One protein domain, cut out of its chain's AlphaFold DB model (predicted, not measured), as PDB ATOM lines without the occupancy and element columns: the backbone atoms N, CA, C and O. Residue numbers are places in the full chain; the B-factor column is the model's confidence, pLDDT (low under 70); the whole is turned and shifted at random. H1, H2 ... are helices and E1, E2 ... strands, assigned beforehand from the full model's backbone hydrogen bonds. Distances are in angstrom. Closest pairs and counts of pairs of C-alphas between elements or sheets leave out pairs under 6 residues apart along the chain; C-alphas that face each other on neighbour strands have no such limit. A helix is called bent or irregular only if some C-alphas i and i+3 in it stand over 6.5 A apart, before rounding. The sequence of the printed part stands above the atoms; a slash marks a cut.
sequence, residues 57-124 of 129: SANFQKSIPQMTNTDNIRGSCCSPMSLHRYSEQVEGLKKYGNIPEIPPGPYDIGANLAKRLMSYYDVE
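This is residues 57 to 124 of the 129 residues of an uncharacterized protein of Parcubacteria group bacterium Gr01-1014_66 (UniProt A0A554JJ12). A short ribbon of two antiparallel strands, E1 and E2, lies near the middle, with the helices H1 and H3 meeting at a steep tilt beyond one end of it and the longest helix, H2, set well away beyond the other end. The stretches 75 to 82 and 97 to 107 run out to H2 and back, making an open loop with it, while the tail of residues 119 to 124 sticks out beyond H3. The printed part has 68 residues with three named helices and two named strands, in the order H1, E1, H2, E2, H3, and its class is mostly helix. It is only just compact, close to loose, with a radius of gyration of the C-alphas of 13.0 A and spans of 31 by 28 by 28 A.

Begin at C-alpha 58, at (110.001, 114.845, 145.467), where H1 starts; it holds residues 58 to 66 and is 13.7 A long. H1 is only just irregular: C-alphas 62 and 65 are 6.7 A apart. Next come E1, residues 72 to 74, 6.1 A long, and H2, residues 83 to 96, 20.7 A long. Find the start of H2 at C-alpha 83, (134.053, 121.393, 136.424). H2 is neither bent nor irregular, but only just: C-alphas 92 and 95 are 6.2 A apart. E2, residues 108 to 110, is 6.8 A long, and H3, residues 111 to 118, is 10.3 A long and ends at C-alpha 118, (112.156, 126.414, 151.691).

Look first at E1 and E2, antiparallel neighbours with 158 degrees between their directions. C-alphas 73 and 109 face each other at 5.1 A; N 73 and O 109, at 2.8 A, and N 109 and O 73, at 2.9 A, are within hydrogen-bond range. Follow E2 over a tight link into H3, where the closest C-alphas of E1 and H3, those of Asn 72 and Ala 111, are 5.1 A apart. H3 touches H1, with the C-alphas of Lys 115 and Pro 65 closest at 5.9 A. These two helices run opposite ways at a steep tilt of 61 degrees. H2 touches no helix and is apart from H1 and from H3. In H3 every O i to N i+4 pair is within hydrogen-bond range; in H1 it is 3 of 5 and in H2 7 of 10.

The two C-alphas farthest apart are those of Leu 83 and Glu 124, at 33.6 A. The printed part has no cut. The link from H2 to E2, 11 residues, is long; that from E1 to H2, 8 residues, is short, and that from H1 to E1 is tight. The mean pLDDT of the printed part is 95.6, and no printed residue is under 70.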
ATOM      1  N   SER A  57     114.222 114.742 143.021       96.06
ATOM      2  CA  SER A  57     113.073 113.930 143.405       96.06
ATOM      3  C   SER A  57     112.233 114.611 144.481       96.06
ATOM      4  O   SER A  57     112.747 115.258 145.395       96.06
ATOM      5  N   ALA A  58     110.918 114.394 144.422       95.00
ATOM      6  CA  ALA A  58     110.001 114.845 145.467       95.00
ATOM      7  C   ALA A  58     110.342 114.228 146.837       95.00
ATOM      8  O   ALA A  58     110.094 114.837 147.874       95.00
ATOM      9  N   ASN A  59     110.926 113.025 146.856       96.75
ATOM     10  CA  ASN A  59     111.360 112.375 148.092       96.75
ATOM     11  C   ASN A  59     112.531 113.117 148.740       96.75
ATOM     12  O   ASN A  59     112.518 113.308 149.954       96.75
ATOM     13  N   PHE A  60     113.502 113.574 147.947       96.31
ATOM     14  CA  PHE A  60     114.598 114.396 148.455       96.31
ATOM     15  C   PHE A  60     114.098 115.749 148.963       96.31
ATOM     16  O   PHE A  60     114.423 116.142 150.076       96.31
ATOM     17  N   GLN A  61     113.217 116.424 148.221       94.75
ATOM     18  CA  GLN A  61     112.606 117.668 148.704       94.75
ATOM     19  C   GLN A  61     111.927 117.479 150.075       94.75
ATOM     20  O   GLN A  61     112.100 118.295 150.979       94.75
ATOM     21  N   LYS A  62     111.191 116.374 150.256       95.44
ATOM     22  CA  LYS A  62     110.515 116.034 151.520       95.44
ATOM     23  C   LYS A  62     111.470 115.614 152.641       95.44
ATOM     24  O   LYS A  62     111.065 115.651 153.801       95.44
ATOM     25  N   SER A  63     112.706 115.215 152.333       96.25
ATOM     26  CA  SER A  63     113.690 114.830 153.352       96.25
ATOM     27  C   SER A  63     114.434 116.028 153.947       96.25
ATOM     28  O   SER A  63     114.860 115.944 155.098       96.25
ATOM     29  N   ILE A  64     114.534 117.160 153.236       96.06
ATOM     30  CA  ILE A  64     115.261 118.358 153.703       96.06
ATOM     31  C   ILE A  64     114.795 118.846 155.091       96.06
ATOM     32  O   ILE A  64     115.653 119.091 155.947       96.06
ATOM     33  N   PRO A  65     113.483 118.933 155.404       96.06
ATOM     34  CA  PRO A  65     113.030 119.308 156.745       96.06
ATOM     35  C   PRO A  65     113.530 118.376 157.861       96.06
ATOM     36  O   PRO A  65     113.693 118.825 158.997       96.06
ATOM     37  N   GLN A  66     113.812 117.110 157.535       96.81
ATOM     38  CA  GLN A  66     114.241 116.068 158.476       96.81
ATOM     39  C   GLN A  66     115.763 116.007 158.676       96.81
ATOM     40  O   GLN A  66     116.223 115.341 159.600       96.81
ATOM     41  N   MET A  67     116.554 116.690 157.840       97.25
ATOM     42  CA  MET A  67     118.016 116.749 157.993       97.25
ATOM     43  C   MET A  67     118.404 117.414 159.319       97.25
ATOM     44  O   MET A  67     117.671 118.258 159.838       97.25
ATOM     45  N   THR A  68     119.566 117.103 159.881       97.94
ATOM     46  CA  THR A  68     120.082 117.851 161.034       97.94
ATOM     47  C   THR A  68     120.529 119.248 160.600       97.94
ATOM     48  O   THR A  68     120.898 119.474 159.450       97.94
ATOM     49  N   ASN A  69     120.521 120.227 161.509       96.62
ATOM     50  CA  ASN A  69     120.939 121.594 161.160       96.62
ATOM     51  C   ASN A  69     122.437 121.705 160.816       96.62
ATOM     52  O   ASN A  69     122.848 122.715 160.246       96.62
ATOM     53  N   THR A  70     123.230 120.686 161.156       97.12
ATOM     54  CA  THR A  70     124.659 120.562 160.837       97.12
ATOM     55  C   THR A  70     124.932 119.813 159.533       97.12
ATOM     56  O   THR A  70     126.081 119.764 159.094       97.12
ATOM     57  N   ASP A  71     123.905 119.234 158.904       97.69
ATOM     58  CA  ASP A  71     124.055 118.560 157.617       97.69
ATOM     59  C   ASP A  71     124.288 119.572 156.487       97.69
ATOM     60  O   ASP A  71     123.961 120.757 156.595       97.69
ATOM     61  N   ASN A  72     124.814 119.078 155.366       97.38
ATOM     62  CA  ASN A  72     124.895 119.830 154.117       97.38
ATOM     63  C   ASN A  72     124.269 119.026 152.978       97.38
ATOM     64  O   ASN A  72     124.419 117.802 152.905       97.38
ATOM     65  N   ILE A  73     123.607 119.744 152.082       97.62
ATOM     66  CA  ILE A  73     123.151 119.278 150.779       97.62
ATOM     67  C   ILE A  73     124.298 119.500 149.797       97.62
ATOM     68  O   ILE A  73     124.775 120.628 149.648       97.62
ATOM     69  N   ARG A  74     124.746 118.426 149.149       97.69
ATOM     70  CA  ARG A  74     125.934 118.413 148.299       97.69
ATOM     71  C   ARG A  74     125.651 117.851 146.920       97.69
ATOM     72  O   ARG A  74     124.866 116.912 146.760       97.69
ATOM     73  N   GLY A  75     126.385 118.397 145.961       96.75
ATOM     74  CA  GLY A  75     126.361 117.963 144.576       96.75
ATOM     75  C   GLY A  75     125.292 118.664 143.745       96.75
ATOM     76  O   GLY A  75     124.641 119.619 144.173       96.75
ATOM     77  N   SER A  76     125.160 118.204 142.504       95.00
ATOM     78  CA  SER A  76     124.182 118.722 141.552       95.00
ATOM     79  C   SER A  76     122.925 117.852 141.562       95.00
ATOM     80  O   SER A  76     122.988 116.645 141.367       95.00
ATOM     81  N   CYS A  77     121.769 118.490 141.743       93.81
ATOM     82  CA  CYS A  77     120.494 117.820 141.999       93.81
ATOM     83  C   CYS A  77     119.973 116.982 140.813       93.81
ATOM     84  O   CYS A  77     119.492 115.867 141.006       93.81
ATOM     85  N   CYS A  78     120.052 117.499 139.581       94.19
ATOM     86  CA  CYS A  78     119.355 116.922 138.416       94.19
ATOM     87  C   CYS A  78     120.281 116.467 137.278       94.19
ATOM     88  O   CYS A  78     119.807 115.978 136.255       94.19
ATOM     89  N   SER A  79     121.593 116.636 137.422       94.44
ATOM     90  CA  SER A  79     122.581 116.297 136.392       94.44
ATOM     91  C   SER A  79     123.937 116.012 137.026       94.44
ATOM     92  O   SER A  79     124.210 116.580 138.085       94.44
ATOM     93  N   PRO A  80     124.830 115.248 136.371       95.88
ATOM     94  CA  PRO A  80     126.218 115.152 136.804       95.88
ATOM     95  C   PRO A  80     126.874 116.534 136.916       95.88
ATOM     96  O   PRO A  80     126.555 117.458 136.158       95.88
ATOM     97  N   MET A  81     127.799 116.684 137.862       96.75
ATOM     98  CA  MET A  81     128.576 117.913 138.000       96.75
ATOM     99  C   MET A  81     129.527 118.109 136.807       96.75
ATOM    100  O   MET A  81     130.038 117.155 136.229       96.75
ATOM    101  N   SER A  82     129.789 119.369 136.451       96.94
ATOM    102  CA  SER A  82     130.742 119.759 135.404       96.94
ATOM    103  C   SER A  82     131.715 120.785 135.967       96.94
ATOM    104  O   SER A  82     131.278 121.814 136.483       96.94
ATOM    105  N   LEU A  83     133.020 120.515 135.865       96.12
ATOM    106  CA  LEU A  83     134.053 121.393 136.424       96.12
ATOM    107  C   LEU A  83     134.002 122.786 135.791       96.12
ATOM    108  O   LEU A  83     134.112 123.785 136.494       96.12
ATOM    109  N   HIS A  84     133.754 122.846 134.481       96.12
ATOM    110  CA  HIS A  84     133.587 124.104 133.760       96.12
ATOM    111  C   HIS A  84     132.395 124.919 134.290       96.12
ATOM    112  O   HIS A  84     132.555 126.085 134.625       96.12
ATOM    113  N   ARG A  85     131.220 124.297 134.467       96.06
ATOM    114  CA  ARG A  85     130.046 124.995 135.028       96.06
ATOM    115  C   ARG A  85     130.260 125.403 136.484       96.06
ATOM    116  O   ARG A  85     129.798 126.460 136.902       96.06
ATOM    117  N   TYR A  86     130.924 124.554 137.264       96.56
ATOM    118  CA  TYR A  86     131.214 124.830 138.665       96.56
ATOM    119  C   TYR A  86     132.127 126.050 138.817       96.56
ATOM    120  O   TYR A  86     131.843 126.909 139.651       96.56
ATOM    121  N   SER A  87     133.174 126.167 137.994       96.31
ATOM    122  CA  SER A  87     134.082 127.313 138.054       96.31
ATOM    123  C   SER A  87     133.394 128.624 137.676       96.31
ATOM    124  O   SER A  87     133.546 129.610 138.394       96.31
ATOM    125  N   GLU A  88     132.571 128.623 136.626       96.44
ATOM    126  CA  GLU A  88     131.779 129.794 136.228       96.44
ATOM    127  C   GLU A  88     130.802 130.233 137.323       96.44
ATOM    128  O   GLU A  88     130.688 131.420 137.622       96.44
ATOM    129  N   GLN A  89     130.117 129.277 137.958       96.19
ATOM    130  CA  GLN A  89     129.167 129.577 139.029       96.19
ATOM    131  C   GLN A  89     129.864 130.124 140.275       96.19
ATOM    132  O   GLN A  89     129.392 131.105 140.846       96.19
ATOM    133  N   VAL A  90     130.992 129.539 140.688       96.69
ATOM    134  CA  VAL A  90     131.775 130.054 141.822       96.69
ATOM    135  C   VAL A  90     132.279 131.470 141.540       96.69
ATOM    136  O   VAL A  90     132.215 132.319 142.426       96.69
ATOM    137  N   GLU A  91     132.730 131.758 140.316       96.56
ATOM    138  CA  GLU A  91     133.131 133.115 139.938       96.56
ATOM    139  C   GLU A  91     131.945 134.088 139.980       96.56
ATOM    140  O   GLU A  91     132.036 135.151 140.594       96.56
ATOM    141  N   GLY A  92     130.809 133.707 139.391       96.06
ATOM    142  CA  GLY A  92     129.604 134.535 139.354       96.06
ATOM    143  C   GLY A  92     129.039 134.857 140.742       96.06
ATOM    144  O   GLY A  92     128.596 135.983 140.980       96.06
ATOM    145  N   LEU A  93     129.105 133.908 141.683       97.06
ATOM    146  CA  LEU A  93     128.615 134.093 143.054       97.06
ATOM    147  C   LEU A  93     129.420 135.125 143.852       97.06
ATOM    148  O   LEU A  93     128.867 135.734 144.768       97.06
ATOM    149  N   LYS A  94     130.679 135.410 143.487       96.19
ATOM    150  CA  LYS A  94     131.500 136.421 144.183       96.19
ATOM    151  C   LYS A  94     130.838 137.797 144.217       96.19
ATOM    152  O   LYS A  94     130.961 138.499 145.217       96.19
ATOM    153  N   LYS A  95     130.103 138.165 143.158       97.62
ATOM    154  CA  LYS A  95     129.350 139.430 143.079       97.62
ATOM    155  C   LYS A  95     128.341 139.584 144.224       97.62
ATOM    156  O   LYS A  95     128.049 140.706 144.621       97.62
ATOM    157  N   TYR A  96     127.829 138.471 144.739       96.88
ATOM    158  CA  TYR A  96     126.782 138.422 145.754       96.88
ATOM    159  C   TYR A  96     127.299 137.982 147.128       96.88
ATOM    160  O   TYR A  96     126.506 137.734 148.030       96.88
ATOM    161  N   GLY A  97     128.623 137.900 147.318       96.06
ATOM    162  CA  GLY A  97     129.228 137.412 148.563       96.06
ATOM    163  C   GLY A  97     128.962 138.285 149.797       96.06
ATOM    164  O   GLY A  97     129.320 137.896 150.905       96.06
ATOM    165  N   ASN A  98     128.349 139.460 149.625       97.19
ATOM    166  CA  ASN A  98     127.875 140.312 150.714       97.19
ATOM    167  C   ASN A  98     126.458 139.956 151.207       97.19
ATOM    168  O   ASN A  98     126.019 140.542 152.194       97.19
ATOM    169  N   ILE A  99     125.750 139.037 150.542       96.81
ATOM    170  CA  ILE A  99     124.421 138.560 150.937       96.81
ATOM    171  C   ILE A  99     124.600 137.284 151.776       96.81
ATOM    172  O   ILE A  99     125.039 136.270 151.231       96.81
ATOM    173  N   PRO A 100     124.278 137.295 153.085       93.69
ATOM    174  CA  PRO A 100     124.549 136.169 153.988       93.69
ATOM    175  C   PRO A 100     123.895 134.844 153.580       93.69
ATOM    176  O   PRO A 100     124.422 133.770 153.873       93.69
ATOM    177  N   GLU A 101     122.738 134.907 152.924       94.81
ATOM    178  CA  GLU A 101     121.971 133.750 152.465       94.81
ATOM    179  C   GLU A 101     122.560 133.097 151.211       94.81
ATOM    180  O   GLU A 101     122.176 131.971 150.896       94.81
ATOM    181  N   ILE A 102     123.473 133.765 150.496       95.56
ATOM    182  CA  ILE A 102     124.095 133.234 149.282       95.56
ATOM    183  C   ILE A 102     125.401 132.520 149.657       95.56
ATOM    184  O   ILE A 102     126.365 133.166 150.074       95.56
ATOM    185  N   PRO A 103     125.480 131.183 149.506       94.81
ATOM    186  CA  PRO A 103     126.699 130.451 149.810       94.81
ATOM    187  C   PRO A 103     127.835 130.823 148.842       94.81
ATOM    188  O   PRO A 103     127.587 131.182 147.690       94.81
ATOM    189  N   PRO A 104     129.106 130.637 149.243       93.38
ATOM    190  CA  PRO A 104     130.259 130.913 148.382       93.38
ATOM    191  C   PRO A 104     130.377 129.961 147.177       93.38
ATOM    192  O   PRO A 104     131.248 130.147 146.330       93.38
ATOM    193  N   GLY A 105     129.555 128.910 147.108       94.56
ATOM    194  CA  GLY A 105     129.531 127.969 145.996       94.56
ATOM    195  C   GLY A 105     128.157 127.313 145.818       94.56
ATOM    196  O   GLY A 105     127.392 127.227 146.774       94.56
ATOM    197  N   PRO A 106     127.848 126.815 144.611       94.12
ATOM    198  CA  PRO A 106     126.495 126.389 144.231       94.12
ATOM    199  C   PRO A 106     126.068 125.006 144.756       94.12
ATOM    200  O   PRO A 106     124.881 124.702 144.769       94.12
ATOM    201  N   TYR A 107     127.018 124.150 145.143       96.44
ATOM    202  CA  TYR A 107     126.786 122.710 145.348       96.44
ATOM    203  C   TYR A 107     127.126 122.223 146.762       96.44
ATOM    204  O   TYR A 107     127.396 121.041 146.950       96.44
ATOM    205  N   ASP A 108     127.165 123.128 147.740       97.00
ATOM    206  CA  ASP A 108     127.399 122.812 149.154       97.00
ATOM    207  C   ASP A 108     126.587 123.786 150.016       97.00
ATOM    208  O   ASP A 108     126.999 124.923 150.257       97.00
ATOM    209  N   ILE A 109     125.374 123.369 150.385       96.94
ATOM    210  CA  ILE A 109     124.375 124.211 151.047       96.94
ATOM    211  C   ILE A 109     124.057 123.617 152.417       96.94
ATOM    212  O   ILE A 109     123.589 122.484 152.515       96.94
ATOM    213  N   GLY A 110     124.239 124.394 153.484       97.44
ATOM    214  CA  GLY A 110     123.867 123.961 154.831       97.44
ATOM    215  C   GLY A 110     122.369 123.672 154.946       97.44
ATOM    216  O   GLY A 110     121.539 124.496 154.554       97.44
ATOM    217  N   ALA A 111     122.003 122.538 155.544       97.38
ATOM    218  CA  ALA A 111     120.608 122.123 155.687       97.38
ATOM    219  C   ALA A 111     119.774 123.146 156.476       97.38
ATOM    220  O   ALA A 111     118.619 123.394 156.144       97.38
ATOM    221  N   ASN A 112     120.365 123.815 157.473       97.12
ATOM    222  CA  ASN A 112     119.710 124.915 158.185       97.12
ATOM    223  C   ASN A 112     119.316 126.076 157.248       97.12
ATOM    224  O   ASN A 112     118.218 126.616 157.364       97.12
ATOM    225  N   LEU A 113     120.194 126.462 156.315       97.19
ATOM    226  CA  LEU A 113     119.885 127.493 155.319       97.19
ATOM    227  C   LEU A 113     118.792 127.003 154.366       97.19
ATOM    228  O   LEU A 113     117.807 127.707 154.172       97.19
ATOM    229  N   ALA A 114     118.922 125.782 153.841       96.38
ATOM    230  CA  ALA A 114     117.937 125.199 152.933       96.38
ATOM    231  C   ALA A 114     116.530 125.159 153.550       96.38
ATOM    232  O   ALA A 114     115.575 125.599 152.918       96.38
ATOM    233  N   LYS A 115     116.399 124.727 154.812       96.38
ATOM    234  CA  LYS A 115     115.121 124.730 155.540       96.38
ATOM    235  C   LYS A 115     114.500 126.120 155.644       96.38
ATOM    236  O   LYS A 115     113.298 126.255 155.445       96.38
ATOM    237  N   ARG A 116     115.309 127.143 155.951       95.38
ATOM    238  CA  ARG A 116     114.825 128.531 155.997       95.38
ATOM    239  C   ARG A 116     114.385 129.009 154.621       95.38
ATOM    240  O   ARG A 116     113.328 129.599 154.516       95.38
ATOM    241  N   LEU A 117     115.153 128.742 153.568       94.31
ATOM    242  CA  LEU A 117     114.789 129.177 152.216       94.31
ATOM    243  C   LEU A 117     113.550 128.442 151.683       94.31
ATOM    244  O   LEU A 117     112.722 129.049 151.012       94.31
ATOM    245  N   MET A 118     113.361 127.170 152.043       92.31
ATOM    246  CA  MET A 118     112.156 126.414 151.691       92.31
ATOM    247  C   MET A 118     110.872 127.026 152.256       92.31
ATOM    248  O   MET A 118     109.836 126.899 151.611       92.31
ATOM    249  N   SER A 119     110.909 127.708 153.408       90.62
ATOM    250  CA  SER A 119     109.704 128.369 153.931       90.62
ATOM    251  C   SER A 119     109.254 129.561 153.086       90.62
ATOM    252  O   SER A 119     108.136 130.028 153.267       90.62
ATOM    253  N   TYR A 120     110.106 130.047 152.179       91.44
ATOM    254  CA  TYR A 120     109.784 131.117 151.237       91.44
ATOM    255  C   TYR A 120     109.416 130.597 149.840       91.44
ATOM    256  O   TYR A 120     109.153 131.402 148.959       91.44
ATOM    257  N   TYR A 121     109.398 129.278 149.604       88.06
ATOM    258  CA  TYR A 121     109.212 128.726 148.254       88.06
ATOM    259  C   TYR A 121     107.867 129.108 147.617       88.06
ATOM    260  O   TYR A 121     107.808 129.356 146.418       88.06
ATOM    261  N   ASP A 122     106.811 129.187 148.427       89.69
ATOM    262  CA  ASP A 122     105.460 129.544 147.979       89.69
ATOM    263  C   ASP A 122     105.163 131.051 148.128       89.69
ATOM    264  O   ASP A 122     104.018 131.475 147.987       89.69
ATOM    265  N   VAL A 123     106.172 131.872 148.455       91.19
ATOM    266  CA  VAL A 123     106.007 133.330 148.525       91.19
ATOM    267  C   VAL A 123     106.036 133.893 147.109       91.19
ATOM    268  O   VAL A 123     107.032 133.775 146.397       91.19
ATOM    269  N   GLU A 124     104.935 134.520 146.706       90.94
ATOM    270  CA  GLU A 124     104.856 135.258 145.449       90.94
ATOM    271  C   GLU A 124     105.580 136.602 145.590       90.94
ATOM    272  O   GLU A 124     105.330 137.353 146.535       90.94
TER     273      GLU A 124